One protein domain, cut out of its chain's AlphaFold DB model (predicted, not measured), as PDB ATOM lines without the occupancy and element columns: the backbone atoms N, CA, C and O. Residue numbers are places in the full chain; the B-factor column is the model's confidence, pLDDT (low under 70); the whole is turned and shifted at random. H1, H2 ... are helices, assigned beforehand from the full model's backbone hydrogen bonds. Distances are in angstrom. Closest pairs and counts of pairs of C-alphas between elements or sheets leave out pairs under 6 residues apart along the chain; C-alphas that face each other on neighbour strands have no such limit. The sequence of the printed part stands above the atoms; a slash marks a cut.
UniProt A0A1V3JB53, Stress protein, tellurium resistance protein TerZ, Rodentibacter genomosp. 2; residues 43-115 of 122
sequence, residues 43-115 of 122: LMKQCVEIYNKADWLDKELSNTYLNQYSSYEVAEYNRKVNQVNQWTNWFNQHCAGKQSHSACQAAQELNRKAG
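What this domain is: This is residues 43 to 115 of the 122 residues of the protein "Stress protein, tellurium resistance protein TerZ" of Rodentibacter genomosp. 2 (UniProt A0A1V3JB53). A long helical hairpin, H1 and H2 side by side and running opposite ways, has a shorter third helix, H3, set at one of its ends. H3 meets the first turns of H1 near its own beginning and goes off from there, so that H1 and H3 make a corner like an L. The printed part has 73 residues with three named helices, H1, H2 and H3 in that order, and no named strand; the class is all helix. The whole is loose, with a radius of gyration of the C-alphas of 15.0 A, and flat, spanning 48 by 30 by 14 A.

Where its parts are: H1 is residues 43 to 62, 28.3 A from its first C-alpha at (201.704, 225.394, 206.520) to its last. H2, the longest helix, is residues 71 to 94, 34.5 A long, with C-alpha 71 at (190.592, 244.739, 237.381). H3 is residues 103 to 114, 16.6 A long, and ends with C-alpha 114 at (207.428, 243.832, 206.319).

How they stand to each other: H1 and H2 form a helical hairpin and touch, with 21 pairs of C-alphas within 8 A. Their closest C-alphas, those of Ala 54 and Val 84, are 5.1 A apart. They run opposite ways at a shallow tilt of 28 degrees. H1 touches H3 with residues 44 to 49 alone, and H3 touches H1 with residues 103 to 107 alone; the closest C-alphas, those of Lys 45 and Ala 106, are 5.2 A apart. H1 and H3 run the same way at a steep tilt of 68 degrees, only just short of about perpendicular. H2 and H3 are apart. In H1, H2 and H3 every O i to N i+4 pair is within hydrogen-bond range.

The domain as a whole: The two C-alphas farthest apart, those of Tyr 69 and His 101, are 48.0 A apart. The printed part has no cut. The links from H1 to H2 and from H2 to H3 are short, with 8 residues each. The mean pLDDT of the printed part is 95.1, and no printed residue is under 70.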
ATOM      1  N   LEU A  43     201.897 225.631 205.092       95.88
ATOM      2  CA  LEU A  43     201.704 225.394 206.520       95.88
ATOM      3  C   LEU A  43     202.934 225.836 207.319       95.88
ATOM      4  O   LEU A  43     202.788 226.440 208.378       95.88
ATOM      5  N   MET A  44     204.144 225.611 206.804       95.31
ATOM      6  CA  MET A  44     205.367 226.069 207.461       95.31
ATOM      7  C   MET A  44     205.419 227.598 207.575       95.31
ATOM      8  O   MET A  44     205.803 228.127 208.615       95.31
ATOM      9  N   LYS A  45     204.975 228.337 206.560       96.25
ATOM     10  CA  LYS A  45     204.872 229.796 206.646       96.25
ATOM     11  C   LYS A  45     203.910 230.244 207.744       96.25
ATOM     12  O   LYS A  45     204.262 231.134 208.518       96.25
ATOM     13  N   GLN A  46     202.762 229.582 207.880       97.12
ATOM     14  CA  GLN A  46     201.845 229.819 209.002       97.12
ATOM     15  C   GLN A  46     202.501 229.495 210.351       97.12
ATOM     16  O   GLN A  46     202.349 230.260 211.304       97.12
ATOM     17  N   CYS A  47     203.291 228.418 210.426       96.25
ATOM     18  CA  CYS A  47     204.082 228.084 211.611       96.25
ATOM     19  C   CYS A  47     205.049 229.210 211.991       96.25
ATOM     20  O   CYS A  47     205.105 229.589 213.161       96.25
ATOM     21  N   VAL A  48     205.778 229.777 211.020       96.75
ATOM     22  CA  VAL A  48     206.672 230.921 211.253       96.75
ATOM     23  C   VAL A  48     205.889 232.129 211.764       96.75
ATOM     24  O   VAL A  48     206.291 232.737 212.755       96.75
ATOM     25  N   GLU A  49     204.768 232.481 211.136       97.31
ATOM     26  CA  GLU A  49     203.964 233.626 211.573       97.31
ATOM     27  C   GLU A  49     203.440 233.467 213.002       97.31
ATOM     28  O   GLU A  49     203.567 234.389 213.808       97.31
ATOM     29  N   ILE A  50     202.846 232.315 213.320       97.94
ATOM     30  CA  ILE A  50     202.223 232.069 214.625       97.94
ATOM     31  C   ILE A  50     203.276 231.993 215.728       97.94
ATOM     32  O   ILE A  50     203.081 232.603 216.779       97.94
ATOM     33  N   TYR A  51     204.410 231.332 215.470       97.12
ATOM     34  CA  TYR A  51     205.539 231.318 216.397       97.12
ATOM     35  C   TYR A  51     205.990 232.739 216.753       97.12
ATOM     36  O   TYR A  51     206.091 233.080 217.928       97.12
ATOM     37  N   ASN A  52     206.213 233.588 215.745       97.62
ATOM     38  CA  ASN A  52     206.698 234.948 215.977       97.62
ATOM     39  C   ASN A  52     205.654 235.824 216.681       97.62
ATOM     40  O   ASN A  52     206.004 236.556 217.599       97.62
ATOM     41  N   LYS A  53     204.367 235.719 216.319       97.06
ATOM     42  CA  LYS A  53     203.283 236.440 217.012       97.06
ATOM     43  C   LYS A  53     203.214 236.070 218.496       97.06
ATOM     44  O   LYS A  53     203.068 236.960 219.333       97.06
ATOM     45  N   ALA A  54     203.340 234.781 218.815       97.88
ATOM     46  CA  ALA A  54     203.387 234.307 220.193       97.88
ATOM     47  C   ALA A  54     204.620 234.840 220.931       97.88
ATOM     48  O   ALA A  54     204.468 235.434 221.993       97.88
ATOM     49  N   ASP A  55     205.811 234.707 220.342       97.12
ATOM     50  CA  ASP A  55     207.076 235.174 220.923       97.12
ATOM     51  C   ASP A  55     207.083 236.689 221.190       97.12
ATOM     52  O   ASP A  55     207.513 237.139 222.251       97.12
ATOM     53  N   TRP A  56     206.570 237.498 220.262       96.94
ATOM     54  CA  TRP A  56     206.513 238.948 220.445       96.94
ATOM     55  C   TRP A  56     205.547 239.360 221.553       96.94
ATOM     56  O   TRP A  56     205.887 240.232 222.353       96.94
ATOM     57  N   LEU A  57     204.368 238.735 221.618       96.81
ATOM     58  CA  LEU A  57     203.385 239.035 222.656       96.81
ATOM     59  C   LEU A  57     203.849 238.538 224.033       96.81
ATOM     60  O   LEU A  57     203.655 239.235 225.024       96.81
ATOM     61  N   ASP A  58     204.506 237.382 224.100       97.31
ATOM     62  CA  ASP A  58     205.103 236.858 225.332       97.31
ATOM     63  C   ASP A  58     206.214 237.780 225.870       97.31
ATOM     64  O   ASP A  58     206.255 238.110 227.059       97.31
ATOM     65  N   LYS A  59     207.058 238.314 224.976       95.88
ATOM     66  CA  LYS A  59     208.056 239.338 225.322       95.88
ATOM     67  C   LYS A  59     207.415 240.644 225.775       95.88
ATOM     68  O   LYS A  59     207.911 241.261 226.715       95.88
ATOM     69  N   GLU A  60     206.341 241.088 225.128       94.56
ATOM     70  CA  GLU A  60     205.588 242.267 225.568       94.56
ATOM     71  C   GLU A  60     205.042 242.061 226.990       94.56
ATOM     72  O   GLU A  60     205.240 242.911 227.859       94.56
ATOM     73  N   LEU A  61     204.429 240.904 227.253       95.62
ATOM     74  CA  LEU A  61     203.891 240.547 228.566       95.62
ATOM     75  C   LEU A  61     204.975 240.475 229.640       95.62
ATOM     76  O   LEU A  61     204.775 241.005 230.731       95.62
ATOM     77  N   SER A  62     206.131 239.894 229.320       94.44
ATOM     78  CA  SER A  62     207.272 239.786 230.239       94.44
ATOM     79  C   SER A  62     207.858 241.144 230.638       94.44
ATOM     80  O   SER A  62     208.446 241.272 231.708       94.44
ATOM     81  N   ASN A  63     207.689 242.167 229.795       92.94
ATOM     82  CA  ASN A  63     208.156 243.531 230.055       92.94
ATOM     83  C   ASN A  63     207.050 244.464 230.583       92.94
ATOM     84  O   ASN A  63     207.305 245.646 230.820       92.94
ATOM     85  N   THR A  64     205.819 243.971 230.749       92.69
ATOM     86  CA  THR A  64     204.687 244.785 231.204       92.69
ATOM     87  C   THR A  64     204.670 244.872 232.728       92.69
ATOM     88  O   THR A  64     204.566 243.858 233.416       92.69
ATOM     89  N   TYR A  65     204.706 246.092 233.270       91.62
ATOM     90  CA  TYR A  65     204.385 246.329 234.677       91.62
ATOM     91  C   TYR A  65     202.865 246.390 234.842       91.62
ATOM     92  O   TYR A  65     202.211 247.243 234.246       91.62
ATOM     93  N   LEU A  66     202.312 245.475 235.634       92.69
ATOM     94  CA  LEU A  66     200.874 245.311 235.826       92.69
ATOM     95  C   LEU A  66     200.426 245.921 237.160       92.69
ATOM     96  O   LEU A  66     200.921 245.520 238.217       92.69
ATOM     97  N   ASN A  67     199.429 246.810 237.148       93.56
ATOM     98  CA  ASN A  67     198.726 247.164 238.376       93.56
ATOM     99  C   ASN A  67     197.737 246.054 238.757       93.56
ATOM    100  O   ASN A  67     196.595 246.023 238.302       93.56
ATOM    101  N   GLN A  68     198.159 245.171 239.660       93.00
ATOM    102  CA  GLN A  68     197.352 244.036 240.126       93.00
ATOM    103  C   GLN A  68     196.032 244.418 240.825       93.00
ATOM    104  O   GLN A  68     195.166 243.565 241.000       93.00
ATOM    105  N   TYR A  69     195.859 245.682 241.226       96.06
ATOM    106  CA  TYR A  69     194.623 246.173 241.844       96.06
ATOM    107  C   TYR A  69     193.633 246.755 240.823       96.06
ATOM    108  O   TYR A  69     192.486 247.039 241.168       96.06
ATOM    109  N   SER A  70     194.054 246.925 239.566       97.69
ATOM    110  CA  SER A  70     193.186 247.339 238.466       97.69
ATOM    111  C   SER A  70     192.594 246.105 237.793       97.69
ATOM    112  O   SER A  70     193.272 245.395 237.052       97.69
ATOM    113  N   SER A  71     191.302 245.856 238.019       97.06
ATOM    114  CA  SER A  71     190.592 244.739 237.381       97.06
ATOM    115  C   SER A  71     190.654 244.806 235.853       97.06
ATOM    116  O   SER A  71     190.744 243.769 235.201       97.06
ATOM    117  N   TYR A  72     190.659 246.016 235.289       97.12
ATOM    118  CA  TYR A  72     190.804 246.240 233.854       97.12
ATOM    119  C   TYR A  72     192.183 245.813 233.338       97.12
ATOM    120  O   TYR A  72     192.263 245.043 232.383       97.12
ATOM    121  N   GLU A  73     193.269 246.260 233.979       96.62
ATOM    122  CA  GLU A  73     194.621 245.900 233.530       96.62
ATOM    123  C   GLU A  73     194.881 244.399 233.681       96.62
ATOM    124  O   GLU A  73     195.440 243.773 232.781       96.62
ATOM    125  N   VAL A  74     194.413 243.802 234.782       97.44
ATOM    126  CA  VAL A  74     194.500 242.352 235.004       97.44
ATOM    127  C   VAL A  74     193.717 241.589 233.934       97.44
ATOM    128  O   VAL A  74     194.210 240.592 233.405       97.44
ATOM    129  N   ALA A  75     192.517 242.051 233.570       97.75
ATOM    130  CA  ALA A  75     191.719 241.426 232.519       97.75
ATOM    131  C   ALA A  75     192.404 241.505 231.145       97.75
ATOM    132  O   ALA A  75     192.467 240.496 230.439       97.75
ATOM    133  N   GLU A  76     192.967 242.661 230.781       97.00
ATOM    134  CA  GLU A  76     193.699 242.820 229.519       97.00
ATOM    135  C   GLU A  76     194.974 241.971 229.472       97.00
ATOM    136  O   GLU A  76     195.242 241.318 228.458       97.00
ATOM    137  N   TYR A  77     195.733 241.912 230.570       96.81
ATOM    138  CA  TYR A  77     196.901 241.037 230.684       96.81
ATOM    139  C   TYR A  77     196.508 239.567 230.485       96.81
ATOM    140  O   TYR A  77     197.060 238.881 229.624       96.81
ATOM    141  N   ASN A  78     195.481 239.097 231.198       97.56
ATOM    142  CA  ASN A  78     194.996 237.721 231.086       97.56
ATOM    143  C   ASN A  78     194.464 237.392 229.683       97.56
ATOM    144  O   ASN A  78     194.657 236.280 229.190       97.56
ATOM    145  N   ARG A  79     193.833 238.353 228.994       98.31
ATOM    146  CA  ARG A  79     193.396 238.184 227.600       98.31
ATOM    147  C   ARG A  79     194.582 237.927 226.670       98.31
ATOM    148  O   ARG A  79     194.515 237.030 225.831       98.31
ATOM    149  N   LYS A  80     195.673 238.680 226.830       98.06
ATOM    150  CA  LYS A  80     196.910 238.489 226.059       98.06
ATOM    151  C   LYS A  80     197.594 237.159 226.397       98.06
ATOM    152  O   LYS A  80     197.991 236.454 225.475       98.06
ATOM    153  N   VAL A  81     197.651 236.767 227.672       98.19
ATOM    154  CA  VAL A  81     198.152 235.439 228.088       98.19
ATOM    155  C   VAL A  81     197.359 234.319 227.407       98.19
ATOM    156  O   VAL A  81     197.937 233.401 226.829       98.19
ATOM    157  N   ASN A  82     196.028 234.419 227.391       98.56
ATOM    158  CA  ASN A  82     195.181 233.455 226.691       98.56
ATOM    159  C   ASN A  82     195.467 233.414 225.183       98.56
ATOM    160  O   ASN A  82     195.467 232.335 224.593       98.56
ATOM    161  N   GLN A  83     195.749 234.562 224.562       98.44
ATOM    162  CA  GLN A  83     196.119 234.635 223.149       98.44
ATOM    163  C   GLN A  83     197.452 233.925 222.861       98.44
ATOM    164  O   GLN A  83     197.520 233.146 221.907       98.44
ATOM    165  N   VAL A  84     198.479 234.140 223.695       98.31
ATOM    166  CA  VAL A  84     199.762 233.417 223.602       98.31
ATOM    167  C   VAL A  84     199.525 231.914 223.724       98.31
ATOM    168  O   VAL A  84     199.989 231.153 222.880       98.31
ATOM    169  N   ASN A  85     198.728 231.480 224.703       98.38
ATOM    170  CA  ASN A  85     198.411 230.064 224.896       98.38
ATOM    171  C   ASN A  85     197.713 229.448 223.674       98.38
ATOM    172  O   ASN A  85     198.053 228.339 223.267       98.38
ATOM    173  N   GLN A  86     196.765 230.156 223.055       98.56
ATOM    174  CA  GLN A  86     196.091 229.683 221.841       98.56
ATOM    175  C   GLN A  86     197.069 229.504 220.675       98.56
ATOM    176  O   GLN A  86     197.053 228.465 220.015       98.56
ATOM    177  N   TRP A  87     197.936 230.490 220.436       98.56
ATOM    178  CA  TRP A  87     198.938 230.424 219.372       98.56
ATOM    179  C   TRP A  87     199.980 229.333 219.621       98.56
ATOM    180  O   TRP A  87     200.270 228.557 218.710       98.56
ATOM    181  N   THR A  88     200.473 229.203 220.852       97.62
ATOM    182  CA  THR A  88     201.400 228.134 221.245       97.62
ATOM    183  C   THR A  88     200.770 226.755 221.075       97.62
ATOM    184  O   THR A  88     201.400 225.860 220.518       97.62
ATOM    185  N   ASN A  89     199.513 226.572 221.485       98.31
ATOM    186  CA  ASN A  89     198.818 225.293 221.328       98.31
ATOM    187  C   ASN A  89     198.634 224.920 219.856       98.31
ATOM    188  O   ASN A  89     198.909 223.782 219.473       98.31
ATOM    189  N   TRP A  90     198.230 225.880 219.020       98.12
ATOM    190  CA  TRP A  90     198.127 225.662 217.581       98.12
ATOM    191  C   TRP A  90     199.486 225.287 216.978       98.12
ATOM    192  O   TRP A  90     199.596 224.298 216.252       98.12
ATOM    193  N   PHE A  91     200.549 226.019 217.329       96.69
ATOM    194  CA  PHE A  91     201.902 225.726 216.856       96.69
ATOM    195  C   PHE A  91     202.350 224.321 217.275       96.69
ATOM    196  O   PHE A  91     202.852 223.550 216.458       96.69
ATOM    197  N   ASN A  92     202.115 223.941 218.529       95.06
ATOM    198  CA  ASN A  92     202.473 222.618 219.031       95.06
ATOM    199  C   ASN A  92     201.727 221.498 218.299       95.06
ATOM    200  O   ASN A  92     202.309 220.459 217.997       95.06
ATOM    201  N   GLN A  93     200.458 221.715 217.963       95.56
ATOM    202  CA  GLN A  93     199.649 220.737 217.242       95.56
ATOM    203  C   GLN A  93     200.076 220.584 215.773       95.56
ATOM    204  O   GLN A  93     200.134 219.469 215.239       95.56
ATOM    205  N   HIS A  94     200.365 221.701 215.102       94.94
ATOM    206  CA  HIS A  94     200.510 221.739 213.645       94.94
ATOM    207  C   HIS A  94     201.949 221.836 213.148       94.94
ATOM    208  O   HIS A  94     202.188 221.510 211.988       94.94
ATOM    209  N   CYS A  95     202.899 222.221 213.998       93.44
ATOM    210  CA  CYS A  95     204.248 222.604 213.581       93.44
ATOM    211  C   CYS A  95     205.346 221.903 214.380       93.44
ATOM    212  O   CYS A  95     206.343 221.472 213.800       93.44
ATOM    213  N   ALA A  96     205.180 221.782 215.700       91.19
ATOM    214  CA  ALA A  96     206.218 221.221 216.556       91.19
ATOM    215  C   ALA A  96     206.560 219.778 216.158       91.19
ATOM    216  O   ALA A  96     205.682 218.947 215.916       91.19
ATOM    217  N   GLY A  97     207.862 219.495 216.073       86.88
ATOM    218  CA  GLY A  97     208.360 218.178 215.680       86.88
ATOM    219  C   GLY A  97     208.013 217.790 214.243       86.88
ATOM    220  O   GLY A  97     207.928 216.601 213.956       86.88
ATOM    221  N   LYS A  98     207.778 218.757 213.349       88.25
ATOM    222  CA  LYS A  98     207.584 218.523 211.915       88.25
ATOM    223  C   LYS A  98     208.701 219.177 211.113       88.25
ATOM    224  O   LYS A  98     209.249 220.202 211.513       88.25
ATOM    225  N   GLN A  99     209.042 218.581 209.979       80.00
ATOM    226  CA  GLN A  99     210.072 219.094 209.081       80.00
ATOM    227  C   GLN A  99     209.459 219.882 207.925       80.00
ATOM    228  O   GLN A  99     208.422 219.525 207.370       80.00
ATOM    229  N   SER A 100     210.149 220.946 207.532       78.56
ATOM    230  CA  SER A 100     210.023 221.547 206.210       78.56
ATOM    231  C   SER A 100     211.329 222.247 205.861       78.56
ATOM    232  O   SER A 100     211.979 222.841 206.724       78.56
ATOM    233  N   HIS A 101     211.697 222.198 204.585       74.81
ATOM    234  CA  HIS A 101     212.875 222.884 204.066       74.81
ATOM    235  C   HIS A 101     212.695 224.403 203.966       74.81
ATOM    236  O   HIS A 101     213.676 225.084 203.682       74.81
ATOM    237  N   SER A 102     211.480 224.929 204.179       89.88
ATOM    238  CA  SER A 102     211.133 226.322 203.876       89.88
ATOM    239  C   SER A 102     211.050 227.263 205.078       89.88
ATOM    240  O   SER A 102     210.813 228.451 204.884       89.88
ATOM    241  N   ALA A 103     211.262 226.799 206.317       92.19
ATOM    242  CA  ALA A 103     211.071 227.632 207.516       92.19
ATOM    243  C   ALA A 103     211.901 228.929 207.482       92.19
ATOM    244  O   ALA A 103     211.406 230.016 207.789       92.19
ATOM    245  N   CYS A 104     213.163 228.835 207.057       93.44
ATOM    246  CA  CYS A 104     214.005 230.013 206.938       93.44
ATOM    247  C   CYS A 104     213.592 230.909 205.761       93.44
ATOM    248  O   CYS A 104     213.474 232.120 205.952       93.44
ATOM    249  N   GLN A 105     213.306 230.343 204.582       94.94
ATOM    250  CA  GLN A 105     212.824 231.111 203.427       94.94
ATOM    251  C   GLN A 105     211.499 231.820 203.738       94.94
ATOM    252  O   GLN A 105     211.321 232.973 203.354       94.94
ATOM    253  N   ALA A 106     210.596 231.179 204.481       95.81
ATOM    254  CA  ALA A 106     209.337 231.766 204.921       95.81
ATOM    255  C   ALA A 106     209.583 232.995 205.806       95.81
ATOM    256  O   ALA A 106     209.024 234.061 205.551       95.81
ATOM    257  N   ALA A 107     210.486 232.900 206.786       96.25
ATOM    258  CA  ALA A 107     210.876 234.050 207.600       96.25
ATOM    259  C   ALA A 107     211.528 235.169 206.762       96.25
ATOM    260  O   ALA A 107     211.244 236.347 206.980       96.25
ATOM    261  N   GLN A 108     212.371 234.837 205.778       96.44
ATOM    262  CA  GLN A 108     212.938 235.832 204.859       96.44
ATOM    263  C   GLN A 108     211.851 236.521 204.019       96.44
ATOM    264  O   GLN A 108     211.872 237.744 203.878       96.44
ATOM    265  N   GLU A 109     210.888 235.764 203.485       96.12
ATOM    266  CA  GLU A 109     209.776 236.297 202.697       96.12
ATOM    267  C   GLU A 109     208.911 237.249 203.532       96.12
ATOM    268  O   GLU A 109     208.608 238.358 203.083       96.12
ATOM    269  N   LEU A 110     208.548 236.841 204.752       96.38
ATOM    270  CA  LEU A 110     207.750 237.641 205.681       96.38
ATOM    271  C   LEU A 110     208.468 238.940 206.060       96.38
ATOM    272  O   LEU A 110     207.868 240.013 205.993       96.38
ATOM    273  N   ASN A 111     209.767 238.874 206.362       97.00
ATOM    274  CA  ASN A 111     210.559 240.072 206.641       97.00
ATOM    275  C   ASN A 111     210.661 241.002 205.436       97.00
ATOM    276  O   ASN A 111     210.455 242.203 205.586       97.00
ATOM    277  N   ARG A 112     210.900 240.467 204.232       95.81
ATOM    278  CA  ARG A 112     210.947 241.277 203.009       95.81
ATOM    279  C   ARG A 112     209.632 242.024 202.782       95.81
ATOM    280  O   ARG A 112     209.660 243.190 202.405       95.81
ATOM    281  N   LYS A 113     208.487 241.376 203.033       95.44
ATOM    282  CA  LYS A 113     207.161 242.016 202.952       95.44
ATOM    283  C   LYS A 113     206.957 243.089 204.019       95.44
ATOM    284  O   LYS A 113     206.333 244.102 203.732       95.44
ATOM    285  N   ALA A 114     207.490 242.876 205.218       93.62
ATOM    286  CA  ALA A 114     207.428 243.832 206.319       93.62
ATOM    287  C   ALA A 114     208.447 244.985 206.204       93.62
ATOM    288  O   ALA A 114     208.442 245.879 207.043       93.62
ATOM    289  N   GLY A 115     209.326 244.978 205.192       94.25
ATOM    290  CA  GLY A 115     210.412 245.959 205.069       94.25
ATOM    291  C   GLY A 115     211.552 245.748 206.075       94.25
ATOM    292  O   GLY A 115     212.347 246.657 206.305       94.25
TER     293      GLY A 115